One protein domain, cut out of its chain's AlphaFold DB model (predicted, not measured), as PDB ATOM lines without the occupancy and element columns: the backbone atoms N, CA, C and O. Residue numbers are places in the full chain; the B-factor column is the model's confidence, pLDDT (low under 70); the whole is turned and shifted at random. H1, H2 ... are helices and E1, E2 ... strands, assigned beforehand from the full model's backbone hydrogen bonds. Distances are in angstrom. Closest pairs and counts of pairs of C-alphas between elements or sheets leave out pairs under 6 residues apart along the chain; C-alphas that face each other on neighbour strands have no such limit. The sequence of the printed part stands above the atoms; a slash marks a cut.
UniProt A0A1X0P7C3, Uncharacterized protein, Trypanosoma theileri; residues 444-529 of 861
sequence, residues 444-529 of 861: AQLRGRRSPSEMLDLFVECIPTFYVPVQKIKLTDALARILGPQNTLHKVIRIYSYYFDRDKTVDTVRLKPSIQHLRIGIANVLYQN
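This is residues 444 to 529 of the 861 residues of an uncharacterized protein of Trypanosoma theileri (UniProt A0A1X0P7C3). The helix H1 lies near the middle, with H2 beside it and H4 near its last residues, while a small two-strand hairpin, E1 and E2, lies away from H2, with H3 near E1. A long loop, residues 463 to 476, leads from H1 past E2 to H2. The printed part has 86 residues, with named elements in the order H1 H2 H3 E1 E2 H4; the sheet E1 - E2 is antiparallel. The class is mostly helix, though under half of the residues are in named elements. The whole is compact, with a radius of gyration of the C-alphas of 12.5 A and spans of 38 by 28 by 24 A.

H1, residues 452 to 462, begins at C-alpha (-8.819, 45.057, -5.370) and is 15.2 A long. H2 is residues 477 to 483, H3 489 to 495, E1 500 to 503 and E2 508 to 511. H4, residues 522 to 528, is 10.8 A long and ends at C-alpha (6.047, 45.596, -28.107).

H1 and H2, a helical hairpin, only just touch, with 3 pairs of C-alphas within 8 A, the closest Leu 458 and Leu 479 at 6.0 A; they run opposite ways at a steep tilt of 42 degrees. H1 touches H4, closest C-alphas Glu 461 and Ala 523 at 4.8 A, the same way at a shallow tilt of 26 degrees. In the hairpin E1 and E2, N 501 and O 510 are 3.0 A apart, within hydrogen-bond range. The closest C-alphas of H3 and E1, Ile 493 and Phe 500, are 6.5 A apart. H1 and H3 are apart. Every O i to N i+4 pair is within range in H2 and H3, against 5 of 7 in H1 and 1 of 3 in H4, where 4 of 4 O i to N i+3 pairs are.

The two C-alphas farthest apart, those of Leu 446 and Asn 529, are 41.8 A apart. The printed part has no cut, and the link H1 to H2 is long. Mean pLDDT of the printed part is 74.0; low stretches include residues 445 to 448 and 477 to 486.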
ATOM      1  N   ALA A 444     -15.818  44.620  -1.076       71.56
ATOM      2  CA  ALA A 444     -15.650  43.393  -1.858       71.56
ATOM      3  C   ALA A 444     -15.815  42.132  -0.993       71.56
ATOM      4  O   ALA A 444     -16.617  41.257  -1.328       71.56
ATOM      5  N   GLN A 445     -15.130  42.076   0.154       69.81
ATOM      6  CA  GLN A 445     -15.195  40.947   1.087       69.81
ATOM      7  C   GLN A 445     -16.612  40.741   1.646       69.81
ATOM      8  O   GLN A 445     -17.125  39.624   1.612       69.81
ATOM      9  N   LEU A 446     -17.292  41.814   2.073       62.75
ATOM     10  CA  LEU A 446     -18.679  41.756   2.560       62.75
ATOM     11  C   LEU A 446     -19.691  41.313   1.488       62.75
ATOM     12  O   LEU A 446     -20.779  40.846   1.823       62.75
ATOM     13  N   ARG A 447     -19.356  41.461   0.201       63.41
ATOM     14  CA  ARG A 447     -20.189  41.047  -0.940       63.41
ATOM     15  C   ARG A 447     -19.749  39.718  -1.571       63.41
ATOM     16  O   ARG A 447     -20.351  39.320  -2.566       63.41
ATOM     17  N   GLY A 448     -18.723  39.048  -1.035       59.88
ATOM     18  CA  GLY A 448     -18.167  37.817  -1.612       59.88
ATOM     19  C   GLY A 448     -17.594  38.013  -3.022       59.88
ATOM     20  O   GLY A 448     -17.753  37.152  -3.883       59.88
ATOM     21  N   ARG A 449     -17.000  39.182  -3.295       71.75
ATOM     22  CA  ARG A 449     -16.410  39.551  -4.591       71.75
ATOM     23  C   ARG A 449     -14.888  39.632  -4.497       71.75
ATOM     24  O   ARG A 449     -14.347  39.849  -3.416       71.75
ATOM     25  N   ARG A 450     -14.217  39.509  -5.651       72.12
ATOM     26  CA  ARG A 450     -12.760  39.674  -5.755       72.12
ATOM     27  C   ARG A 450     -12.332  41.026  -5.188       72.12
ATOM     28  O   ARG A 450     -12.870  42.074  -5.549       72.12
ATOM     29  N   SER A 451     -11.356  40.972  -4.298       78.69
ATOM     30  CA  SER A 451     -10.686  42.120  -3.707       78.69
ATOM     31  C   SER A 451      -9.954  42.953  -4.771       78.69
ATOM     32  O   SER A 451      -9.576  42.431  -5.824       78.69
ATOM     33  N   PRO A 452      -9.678  44.244  -4.508       79.56
ATOM     34  CA  PRO A 452      -8.819  45.057  -5.370       79.56
ATOM     35  C   PRO A 452      -7.452  44.424  -5.675       79.56
ATOM     36  O   PRO A 452      -6.959  44.577  -6.788       79.56
ATOM     37  N   SER A 453      -6.881  43.661  -4.738       77.94
ATOM     38  CA  SER A 453      -5.654  42.878  -4.940       77.94
ATOM     39  C   SER A 453      -5.803  41.779  -5.999       77.94
ATOM     40  O   SER A 453      -4.965  41.686  -6.885       77.94
ATOM     41  N   GLU A 454      -6.890  41.005  -5.981       77.69
ATOM     42  CA  GLU A 454      -7.147  39.953  -6.987       77.69
ATOM     43  C   GLU A 454      -7.572  40.533  -8.349       77.69
ATOM     44  O   GLU A 454      -7.494  39.865  -9.380       77.69
ATOM     45  N   MET A 455      -8.036  41.787  -8.371       78.81
ATOM     46  CA  MET A 455      -8.250  42.547  -9.605       78.81
ATOM     47  C   MET A 455      -6.932  43.087 -10.179       78.81
ATOM     48  O   MET A 455      -6.793  43.179 -11.398       78.81
ATOM     49  N   LEU A 456      -5.949  43.405  -9.326       80.25
ATOM     50  CA  LEU A 456      -4.626  43.865  -9.755       80.25
ATOM     51  C   LEU A 456      -3.882  42.798 -10.570       80.25
ATOM     52  O   LEU A 456      -3.287  43.153 -11.585       80.25
ATOM     53  N   ASP A 457      -3.980  41.517 -10.197       79.88
ATOM     54  CA  ASP A 457      -3.454  40.391 -10.989       79.88
ATOM     55  C   ASP A 457      -3.881  40.466 -12.465       79.88
ATOM     56  O   ASP A 457      -3.057  40.319 -13.368       79.88
ATOM     57  N   LEU A 458      -5.164  40.756 -12.708       79.06
ATOM     58  CA  LEU A 458      -5.768  40.830 -14.041       79.06
ATOM     59  C   LEU A 458      -5.418  42.139 -14.764       79.06
ATOM     60  O   LEU A 458      -5.171  42.147 -15.972       79.06
ATOM     61  N   PHE A 459      -5.362  43.260 -14.039       81.38
ATOM     62  CA  PHE A 459      -4.934  44.540 -14.607       81.38
ATOM     63  C   PHE A 459      -3.470  44.509 -15.065       81.38
ATOM     64  O   PHE A 459      -3.141  45.104 -16.091       81.38
ATOM     65  N   VAL A 460      -2.610  43.774 -14.353       80.12
ATOM     66  CA  VAL A 460      -1.183  43.590 -14.665       80.12
ATOM     67  C   VAL A 460      -0.938  42.742 -15.925       80.12
ATOM     68  O   VAL A 460       0.097  42.900 -16.578       80.12
ATOM     69  N   GLU A 461      -1.893  41.899 -16.323       79.12
ATOM     70  CA  GLU A 461      -1.865  41.190 -17.612       79.12
ATOM     71  C   GLU A 461      -2.271  42.075 -18.800       79.12
ATOM     72  O   GLU A 461      -1.782  41.874 -19.911       79.12
ATOM     73  N   CYS A 462      -3.155  43.055 -18.579       77.50
ATOM     74  CA  CYS A 462      -3.783  43.836 -19.652       77.50
ATOM     75  C   CYS A 462      -3.110  45.194 -19.904       77.50
ATOM     76  O   CYS A 462      -3.004  45.638 -21.050       77.50
ATOM     77  N   ILE A 463      -2.690  45.886 -18.840       81.25
ATOM     78  CA  ILE A 463      -2.258  47.290 -18.884       81.25
ATOM     79  C   ILE A 463      -0.738  47.362 -18.667       81.25
ATOM     80  O   ILE A 463      -0.241  46.854 -17.664       81.25
ATOM     81  N   PRO A 464       0.025  47.976 -19.588       81.00
ATOM     82  CA  PRO A 464       1.478  48.041 -19.483       81.00
ATOM     83  C   PRO A 464       1.960  49.106 -18.486       81.00
ATOM     84  O   PRO A 464       1.211  49.954 -17.992       81.00
ATOM     85  N   THR A 465       3.264  49.082 -18.207       79.94
ATOM     86  CA  THR A 465       3.938  50.065 -17.337       79.94
ATOM     87  C   THR A 465       4.247  51.391 -18.044       79.94
ATOM     88  O   THR A 465       4.739  52.329 -17.419       79.94
ATOM     89  N   PHE A 466       3.972  51.486 -19.346       79.56
ATOM     90  CA  PHE A 466       4.100  52.698 -20.157       79.56
ATOM     91  C   PHE A 466       2.731  53.174 -20.656       79.56
ATOM     92  O   PHE A 466       1.770  52.410 -20.679       79.56
ATOM     93  N   TYR A 467       2.636  54.447 -21.041       80.81
ATOM     94  CA  TYR A 467       1.374  55.058 -21.457       80.81
ATOM     95  C   TYR A 467       0.838  54.457 -22.761       80.81
ATOM     96  O   TYR A 467       1.487  54.535 -23.804       80.81
ATOM     97  N   VAL A 468      -0.378  53.912 -22.708       78.31
ATOM     98  CA  VAL A 468      -1.137  53.414 -23.864       78.31
ATOM     99  C   VAL A 468      -2.509  54.101 -23.899       78.31
ATOM    100  O   VAL A 468      -3.127  54.245 -22.845       78.31
ATOM    101  N   PRO A 469      -3.011  54.553 -25.068       79.12
ATOM    102  CA  PRO A 469      -4.360  55.111 -25.181       79.12
ATOM    103  C   PRO A 469      -5.415  54.127 -24.671       79.12
ATOM    104  O   PRO A 469      -5.344  52.951 -25.025       79.12
ATOM    105  N   VAL A 470      -6.410  54.580 -23.898       76.75
ATOM    106  CA  VAL A 470      -7.399  53.670 -23.270       76.75
ATOM    107  C   VAL A 470      -8.111  52.796 -24.309       76.75
ATOM    108  O   VAL A 470      -8.294  51.600 -24.101       76.75
ATOM    109  N   GLN A 471      -8.406  53.367 -25.478       73.00
ATOM    110  CA  GLN A 471      -9.017  52.696 -26.633       73.00
ATOM    111  C   GLN A 471      -8.165  51.563 -27.241       73.00
ATOM    112  O   GLN A 471      -8.680  50.750 -28.002       73.00
ATOM    113  N   LYS A 472      -6.858  51.516 -26.950       72.94
ATOM    114  CA  LYS A 472      -5.910  50.519 -27.476       72.94
ATOM    115  C   LYS A 472      -5.540  49.439 -26.457       72.94
ATOM    116  O   LYS A 472      -4.720  48.580 -26.781       72.94
ATOM    117  N   ILE A 473      -6.107  49.471 -25.249       77.44
ATOM    118  CA  ILE A 473      -5.855  48.455 -24.222       77.44
ATOM    119  C   ILE A 473      -6.518  47.137 -24.642       77.44
ATOM    120  O   ILE A 473      -7.735  47.045 -24.786       77.44
ATOM    121  N   LYS A 474      -5.698  46.100 -24.815       73.12
ATOM    122  CA  LYS A 474      -6.121  44.715 -25.013       73.12
ATOM    123  C   LYS A 474      -6.568  44.149 -23.666       73.12
ATOM    124  O   LYS A 474      -5.751  43.983 -22.762       73.12
ATOM    125  N   LEU A 475      -7.860  43.872 -23.534       73.12
ATOM    126  CA  LEU A 475      -8.427  43.196 -22.366       73.12
ATOM    127  C   LEU A 475      -8.274  41.678 -22.523       73.12
ATOM    128  O   LEU A 475      -8.460  41.155 -23.620       73.12
ATOM    129  N   THR A 476      -7.962  40.971 -21.437       70.62
ATOM    130  CA  THR A 476      -8.062  39.506 -21.395       70.62
ATOM    131  C   THR A 476      -9.516  39.078 -21.191       70.62
ATOM    132  O   THR A 476     -10.289  39.771 -20.525       70.62
ATOM    133  N   ASP A 477      -9.884  37.903 -21.707       61.72
ATOM    134  CA  ASP A 477     -11.233  37.336 -21.551       61.72
ATOM    135  C   ASP A 477     -11.656  37.219 -20.078       61.72
ATOM    136  O   ASP A 477     -12.825  37.421 -19.747       61.72
ATOM    137  N   ALA A 478     -10.703  36.941 -19.181       64.44
ATOM    138  CA  ALA A 478     -10.933  36.908 -17.739       64.44
ATOM    139  C   ALA A 478     -11.356  38.284 -17.197       64.44
ATOM    140  O   ALA A 478     -12.368  38.388 -16.501       64.44
ATOM    141  N   LEU A 479     -10.632  39.352 -17.554       69.75
ATOM    142  CA  LEU A 479     -10.956  40.707 -17.113       69.75
ATOM    143  C   LEU A 479     -12.277  41.203 -17.726       69.75
ATOM    144  O   LEU A 479     -13.111  41.759 -17.013       69.75
ATOM    145  N   ALA A 480     -12.513  40.945 -19.017       66.81
ATOM    146  CA  ALA A 480     -13.764  41.296 -19.692       66.81
ATOM    147  C   ALA A 480     -14.987  40.594 -19.065       66.81
ATOM    148  O   ALA A 480     -16.014  41.230 -18.822       66.81
ATOM    149  N   ARG A 481     -14.866  39.300 -18.730       64.56
ATOM    150  CA  ARG A 481     -15.934  38.512 -18.093       64.56
ATOM    151  C   ARG A 481     -16.245  38.966 -16.662       64.56
ATOM    152  O   ARG A 481     -17.398  38.889 -16.251       64.56
ATOM    153  N   ILE A 482     -15.246  39.451 -15.921       65.75
ATOM    154  CA  ILE A 482     -15.404  39.940 -14.539       65.75
ATOM    155  C   ILE A 482     -15.991  41.360 -14.490       65.75
ATOM    156  O   ILE A 482     -16.769  41.681 -13.590       65.75
ATOM    157  N   LEU A 483     -15.650  42.220 -15.452       67.81
ATOM    158  CA  LEU A 483     -16.162  43.594 -15.509       67.81
ATOM    159  C   LEU A 483     -17.587  43.682 -16.079       67.81
ATOM    160  O   LEU A 483     -18.353  44.535 -15.637       67.81
ATOM    161  N   GLY A 484     -17.958  42.790 -17.002       63.72
ATOM    162  CA  GLY A 484     -19.281  42.772 -17.632       63.72
ATOM    163  C   GLY A 484     -19.480  43.866 -18.698       63.72
ATOM    164  O   GLY A 484     -18.733  44.845 -18.746       63.72
ATOM    165  N   PRO A 485     -20.496  43.727 -19.574       61.72
ATOM    166  CA  PRO A 485     -20.660  44.577 -20.760       61.72
ATOM    167  C   PRO A 485     -21.079  46.024 -20.449       61.72
ATOM    168  O   PRO A 485     -20.896  46.906 -21.283       61.72
ATOM    169  N   GLN A 486     -21.635  46.289 -19.262       56.91
ATOM    170  CA  GLN A 486     -22.138  47.616 -18.871       56.91
ATOM    171  C   GLN A 486     -21.084  48.515 -18.198       56.91
ATOM    172  O   GLN A 486     -21.348  49.692 -17.949       56.91
ATOM    173  N   ASN A 487     -19.889  47.997 -17.898       70.88
ATOM    174  CA  ASN A 487     -18.808  48.770 -17.287       70.88
ATOM    175  C   ASN A 487     -17.778  49.192 -18.344       70.88
ATOM    176  O   ASN A 487     -17.095  48.362 -18.941       70.88
ATOM    177  N   THR A 488     -17.613  50.501 -18.552       75.38
ATOM    178  CA  THR A 488     -16.578  51.016 -19.460       75.38
ATOM    179  C   THR A 488     -15.199  50.950 -18.810       75.38
ATOM    180  O   THR A 488     -15.044  51.212 -17.615       75.38
ATOM    181  N   LEU A 489     -14.158  50.693 -19.608       75.69
ATOM    182  CA  LEU A 489     -12.775  50.688 -19.120       75.69
ATOM    183  C   LEU A 489     -12.379  52.036 -18.479       75.69
ATOM    184  O   LEU A 489     -11.634  52.062 -17.503       75.69
ATOM    185  N   HIS A 490     -12.958  53.150 -18.941       76.94
ATOM    186  CA  HIS A 490     -12.816  54.462 -18.302       76.94
ATOM    187  C   HIS A 490     -13.418  54.515 -16.885       76.94
ATOM    188  O   HIS A 490     -12.769  55.062 -15.995       76.94
ATOM    189  N   LYS A 491     -14.608  53.931 -16.650       76.00
ATOM    190  CA  LYS A 491     -15.217  53.835 -15.307       76.00
ATOM    191  C   LYS A 491     -14.343  52.983 -14.380       76.00
ATOM    192  O   LYS A 491     -14.071  53.384 -13.253       76.00
ATOM    193  N   VAL A 492     -13.817  51.865 -14.883       78.88
ATOM    194  CA  VAL A 492     -12.904  50.980 -14.137       78.88
ATOM    195  C   VAL A 492     -11.609  51.705 -13.760       78.88
ATOM    196  O   VAL A 492     -11.225  51.712 -12.595       78.88
ATOM    197  N   ILE A 493     -10.965  52.391 -14.708       79.00
ATOM    198  CA  ILE A 493      -9.725  53.144 -14.458       79.00
ATOM    199  C   ILE A 493      -9.960  54.335 -13.506       79.00
ATOM    200  O   ILE A 493      -9.075  54.655 -12.712       79.00
ATOM    201  N   ARG A 494     -11.148  54.964 -13.530       80.62
ATOM    202  CA  ARG A 494     -11.553  56.007 -12.562       80.62
ATOM    203  C   ARG A 494     -11.660  55.439 -11.142       80.62
ATOM    204  O   ARG A 494     -11.068  55.984 -10.212       80.62
ATOM    205  N   ILE A 495     -12.364  54.320 -10.988       77.44
ATOM    206  CA  ILE A 495     -12.651  53.672  -9.698       77.44
ATOM    207  C   ILE A 495     -11.405  53.042  -9.060       77.44
ATOM    208  O   ILE A 495     -11.207  53.145  -7.851       77.44
ATOM    209  N   TYR A 496     -10.531  52.437  -9.865       78.81
ATOM    210  CA  TYR A 496      -9.243  51.882  -9.434       78.81
ATOM    211  C   TYR A 496      -8.084  52.875  -9.654       78.81
ATOM    212  O   TYR A 496      -6.943  52.481  -9.899       78.81
ATOM    213  N   SER A 497      -8.348  54.181  -9.551       80.50
ATOM    214  CA  SER A 497      -7.358  55.253  -9.762       80.50
ATOM    215  C   SER A 497      -6.154  55.203  -8.810       80.50
ATOM    216  O   SER A 497      -5.116  55.803  -9.089       80.50
ATOM    217  N   TYR A 498      -6.216  54.438  -7.718       81.19
ATOM    218  CA  TYR A 498      -5.046  54.125  -6.891       81.19
ATOM    219  C   TYR A 498      -4.013  53.223  -7.593       81.19
ATOM    220  O   TYR A 498      -2.840  53.305  -7.237       81.19
ATOM    221  N   TYR A 499      -4.390  52.458  -8.627       80.44
ATOM    222  CA  TYR A 499      -3.467  51.636  -9.429       80.44
ATOM    223  C   TYR A 499      -3.035  52.260 -10.772       80.44
ATOM    224  O   TYR A 499      -2.037  51.833 -11.357       80.44
ATOM    225  N   PHE A 500      -3.735  53.281 -11.268       82.69
ATOM    226  CA  PHE A 500      -3.505  53.824 -12.611       82.69
ATOM    227  C   PHE A 500      -3.048  55.283 -12.605       82.69
ATOM    228  O   PHE A 500      -3.592  56.109 -11.874       82.69
ATOM    229  N   ASP A 501      -2.094  55.610 -13.478       80.06
ATOM    230  CA  ASP A 501      -1.833  56.987 -13.901       80.06
ATOM    231  C   ASP A 501      -2.551  57.215 -15.235       80.06
ATOM    232  O   ASP A 501      -2.220  56.566 -16.231       80.06
ATOM    233  N   ARG A 502      -3.512  58.147 -15.266       77.50
ATOM    234  CA  ARG A 502      -4.213  58.577 -16.485       77.50
ATOM    235  C   ARG A 502      -3.824  60.004 -16.844       77.50
ATOM    236  O   ARG A 502      -4.089  60.925 -16.076       77.50
ATOM    237  N   ASP A 503      -3.280  60.190 -18.038       79.12
ATOM    238  CA  ASP A 503      -3.198  61.507 -18.660       79.12
ATOM    239  C   ASP A 503      -4.559  61.835 -19.295       79.12
ATOM    240  O   ASP A 503      -4.957  61.216 -20.287       79.12
ATOM    241  N   LYS A 504      -5.286  62.797 -18.709       72.38
ATOM    242  CA  LYS A 504      -6.589  63.263 -19.220       72.38
ATOM    243  C   LYS A 504      -6.471  63.958 -20.592       72.38
ATOM    244  O   LYS A 504      -7.470  64.031 -21.297       72.38
ATOM    245  N   THR A 505      -5.298  64.478 -20.969       69.50
ATOM    246  CA  THR A 505      -5.119  65.317 -22.173       69.50
ATOM    247  C   THR A 505      -4.880  64.509 -23.449       69.50
ATOM    248  O   THR A 505      -5.359  64.893 -24.512       69.50
ATOM    249  N   VAL A 506      -4.188  63.371 -23.337       70.38
ATOM    250  CA  VAL A 506      -3.916  62.437 -24.451       70.38
ATOM    251  C   VAL A 506      -4.763  61.154 -24.338       70.38
ATOM    252  O   VAL A 506      -4.685  60.271 -25.188       70.38
ATOM    253  N   ASP A 507      -5.569  61.040 -23.277       78.00
ATOM    254  CA  ASP A 507      -6.357  59.856 -22.905       78.00
ATOM    255  C   ASP A 507      -5.531  58.556 -22.876       78.00
ATOM    256  O   ASP A 507      -5.923  57.500 -23.383       78.00
ATOM    257  N   THR A 508      -4.341  58.648 -22.277       80.31
ATOM    258  CA  THR A 508      -3.420  57.517 -22.113       80.31
ATOM    259  C   THR A 508      -3.327  57.080 -20.661       80.31
ATOM    260  O   THR A 508      -3.407  57.891 -19.739       80.31
ATOM    261  N   VAL A 509      -3.162  55.775 -20.454       82.94
ATOM    262  CA  VAL A 509      -3.112  55.144 -19.135       82.94
ATOM    263  C   VAL A 509      -1.911  54.214 -19.044       82.94
ATOM    264  O   VAL A 509      -1.544  53.557 -20.017       82.94
ATOM    265  N   ARG A 510      -1.311  54.166 -17.855       81.88
ATOM    266  CA  ARG A 510      -0.302  53.183 -17.446       81.88
ATOM    267  C   ARG A 510      -0.597  52.685 -16.032       81.88
ATOM    268  O   ARG A 510      -1.271  53.370 -15.257       81.88
ATOM    269  N   LEU A 511      -0.029  51.541 -15.663       83.19
ATOM    270  CA  LEU A 511       0.090  51.163 -14.251       83.19
ATOM    271  C   LEU A 511       1.036  52.115 -13.509       83.19
ATOM    272  O   LEU A 511       2.059  52.537 -14.055       83.19
ATOM    273  N   LYS A 512       0.710  52.434 -12.254       81.75
ATOM    274  CA  LYS A 512       1.560  53.279 -11.409       81.75
ATOM    275  C   LYS A 512       2.916  52.619 -11.131       81.75
ATOM    276  O   LYS A 512       2.948  51.463 -10.710       81.75
ATOM    277  N   PRO A 513       4.038  53.356 -11.254       70.44
ATOM    278  CA  PRO A 513       5.376  52.814 -11.003       70.44
ATOM    279  C   PRO A 513       5.642  52.488  -9.522       70.44
ATOM    280  O   PRO A 513       6.635  51.840  -9.209       70.44
ATOM    281  N   SER A 514       4.770  52.921  -8.605       71.69
ATOM    282  CA  SER A 514       4.824  52.588  -7.176       71.69
ATOM    283  C   SER A 514       4.246  51.207  -6.829       71.69
ATOM    284  O   SER A 514       4.353  50.783  -5.679       71.69
ATOM    285  N   ILE A 515       3.626  50.504  -7.783       76.44
ATOM    286  CA  ILE A 515       3.031  49.183  -7.554       76.44
ATOM    287  C   ILE A 515       4.123  48.115  -7.550       76.44
ATOM    288  O   ILE A 515       4.833  47.929  -8.537       76.44
ATOM    289  N   GLN A 516       4.206  47.353  -6.462       70.44
ATOM    290  CA  GLN A 516       5.040  46.157  -6.381       70.44
ATOM    291  C   GLN A 516       4.167  44.926  -6.638       70.44
ATOM    292  O   GLN A 516       3.292  44.606  -5.836       70.44
ATOM    293  N   HIS A 517       4.383  44.249  -7.767       70.81
ATOM    294  CA  HIS A 517       3.642  43.045  -8.137       70.81
ATOM    295  C   HIS A 517       4.542  42.054  -8.883       70.81
ATOM    296  O   HIS A 517       5.274  42.453  -9.786       70.81
ATOM    297  N   LEU A 518       4.456  40.759  -8.551       69.94
ATOM    298  CA  LEU A 518       5.307  39.689  -9.111       69.94
ATOM    299  C   LEU A 518       5.264  39.596 -10.645       69.94
ATOM    300  O   LEU A 518       6.213  39.134 -11.270       69.94
ATOM    301  N   ARG A 519       4.149  40.024 -11.240       69.38
ATOM    302  CA  ARG A 519       3.850  39.908 -12.674       69.38
ATOM    303  C   ARG A 519       3.957  41.236 -13.437       69.38
ATOM    304  O   ARG A 519       3.553  41.310 -14.596       69.38
ATOM    305  N   ILE A 520       4.447  42.303 -12.795       74.19
ATOM    306  CA  ILE A 520       4.465  43.642 -13.399       74.19
ATOM    307  C   ILE A 520       5.302  43.664 -14.686       74.19
ATOM    308  O   ILE A 520       6.417  43.152 -14.734       74.19
ATOM    309  N   GLY A 521       4.740  44.237 -15.752       65.50
ATOM    310  CA  GLY A 521       5.383  44.295 -17.065       65.50
ATOM    311  C   GLY A 521       5.099  43.115 -18.003       65.50
ATOM    312  O   GLY A 521       5.491  43.212 -19.163       65.50
ATOM    313  N   ILE A 522       4.362  42.068 -17.597       76.50
ATOM    314  CA  ILE A 522       3.914  41.005 -18.529       76.50
ATOM    315  C   ILE A 522       3.110  41.598 -19.696       76.50
ATOM    316  O   ILE A 522       3.375  41.279 -20.855       76.50
ATOM    317  N   ALA A 523       2.198  42.534 -19.408       74.38
ATOM    318  CA  ALA A 523       1.434  43.247 -20.428       74.38
ATOM    319  C   ALA A 523       2.315  43.939 -21.487       74.38
ATOM    320  O   ALA A 523       1.886  44.065 -22.630       74.38
ATOM    321  N   ASN A 524       3.547  44.361 -21.160       79.75
ATOM    322  CA  ASN A 524       4.416  45.099 -22.087       79.75
ATOM    323  C   ASN A 524       4.690  44.303 -23.377       79.75
ATOM    324  O   ASN A 524       4.712  44.891 -24.459       79.75
ATOM    325  N   VAL A 525       4.808  42.973 -23.278       73.00
ATOM    326  CA  VAL A 525       5.038  42.067 -24.418       73.00
ATOM    327  C   VAL A 525       3.887  42.136 -25.433       73.00
ATOM    328  O   VAL A 525       4.114  42.109 -26.639       73.00
ATOM    329  N   LEU A 526       2.644  42.336 -24.975       68.62
ATOM    330  CA  LEU A 526       1.459  42.430 -25.843       68.62
ATOM    331  C   LEU A 526       1.437  43.693 -26.723       68.62
ATOM    332  O   LEU A 526       0.656  43.755 -27.681       68.62
ATOM    333  N   TYR A 527       2.270  44.689 -26.411       70.06
ATOM    334  CA  TYR A 527       2.331  45.989 -27.088       70.06
ATOM    335  C   TYR A 527       3.699  46.283 -27.730       70.06
ATOM    336  O   TYR A 527       3.826  47.279 -28.441       70.06
ATOM    337  N   GLN A 528       4.705  45.424 -27.533       63.00
ATOM    338  CA  GLN A 528       6.047  45.596 -28.107       63.00
ATOM    339  C   GLN A 528       6.091  45.416 -29.638       63.00
ATOM    340  O   GLN A 528       6.921  46.043 -30.286       63.00
ATOM    341  N   ASN A 529       5.128  44.709 -30.243       49.91
ATOM    342  CA  ASN A 529       5.054  44.449 -31.696       49.91
ATOM    343  C   ASN A 529       4.840  45.688 -32.608       49.91
ATOM    344  O   ASN A 529       4.499  45.526 -33.777       49.91
TER     345      ASN A 529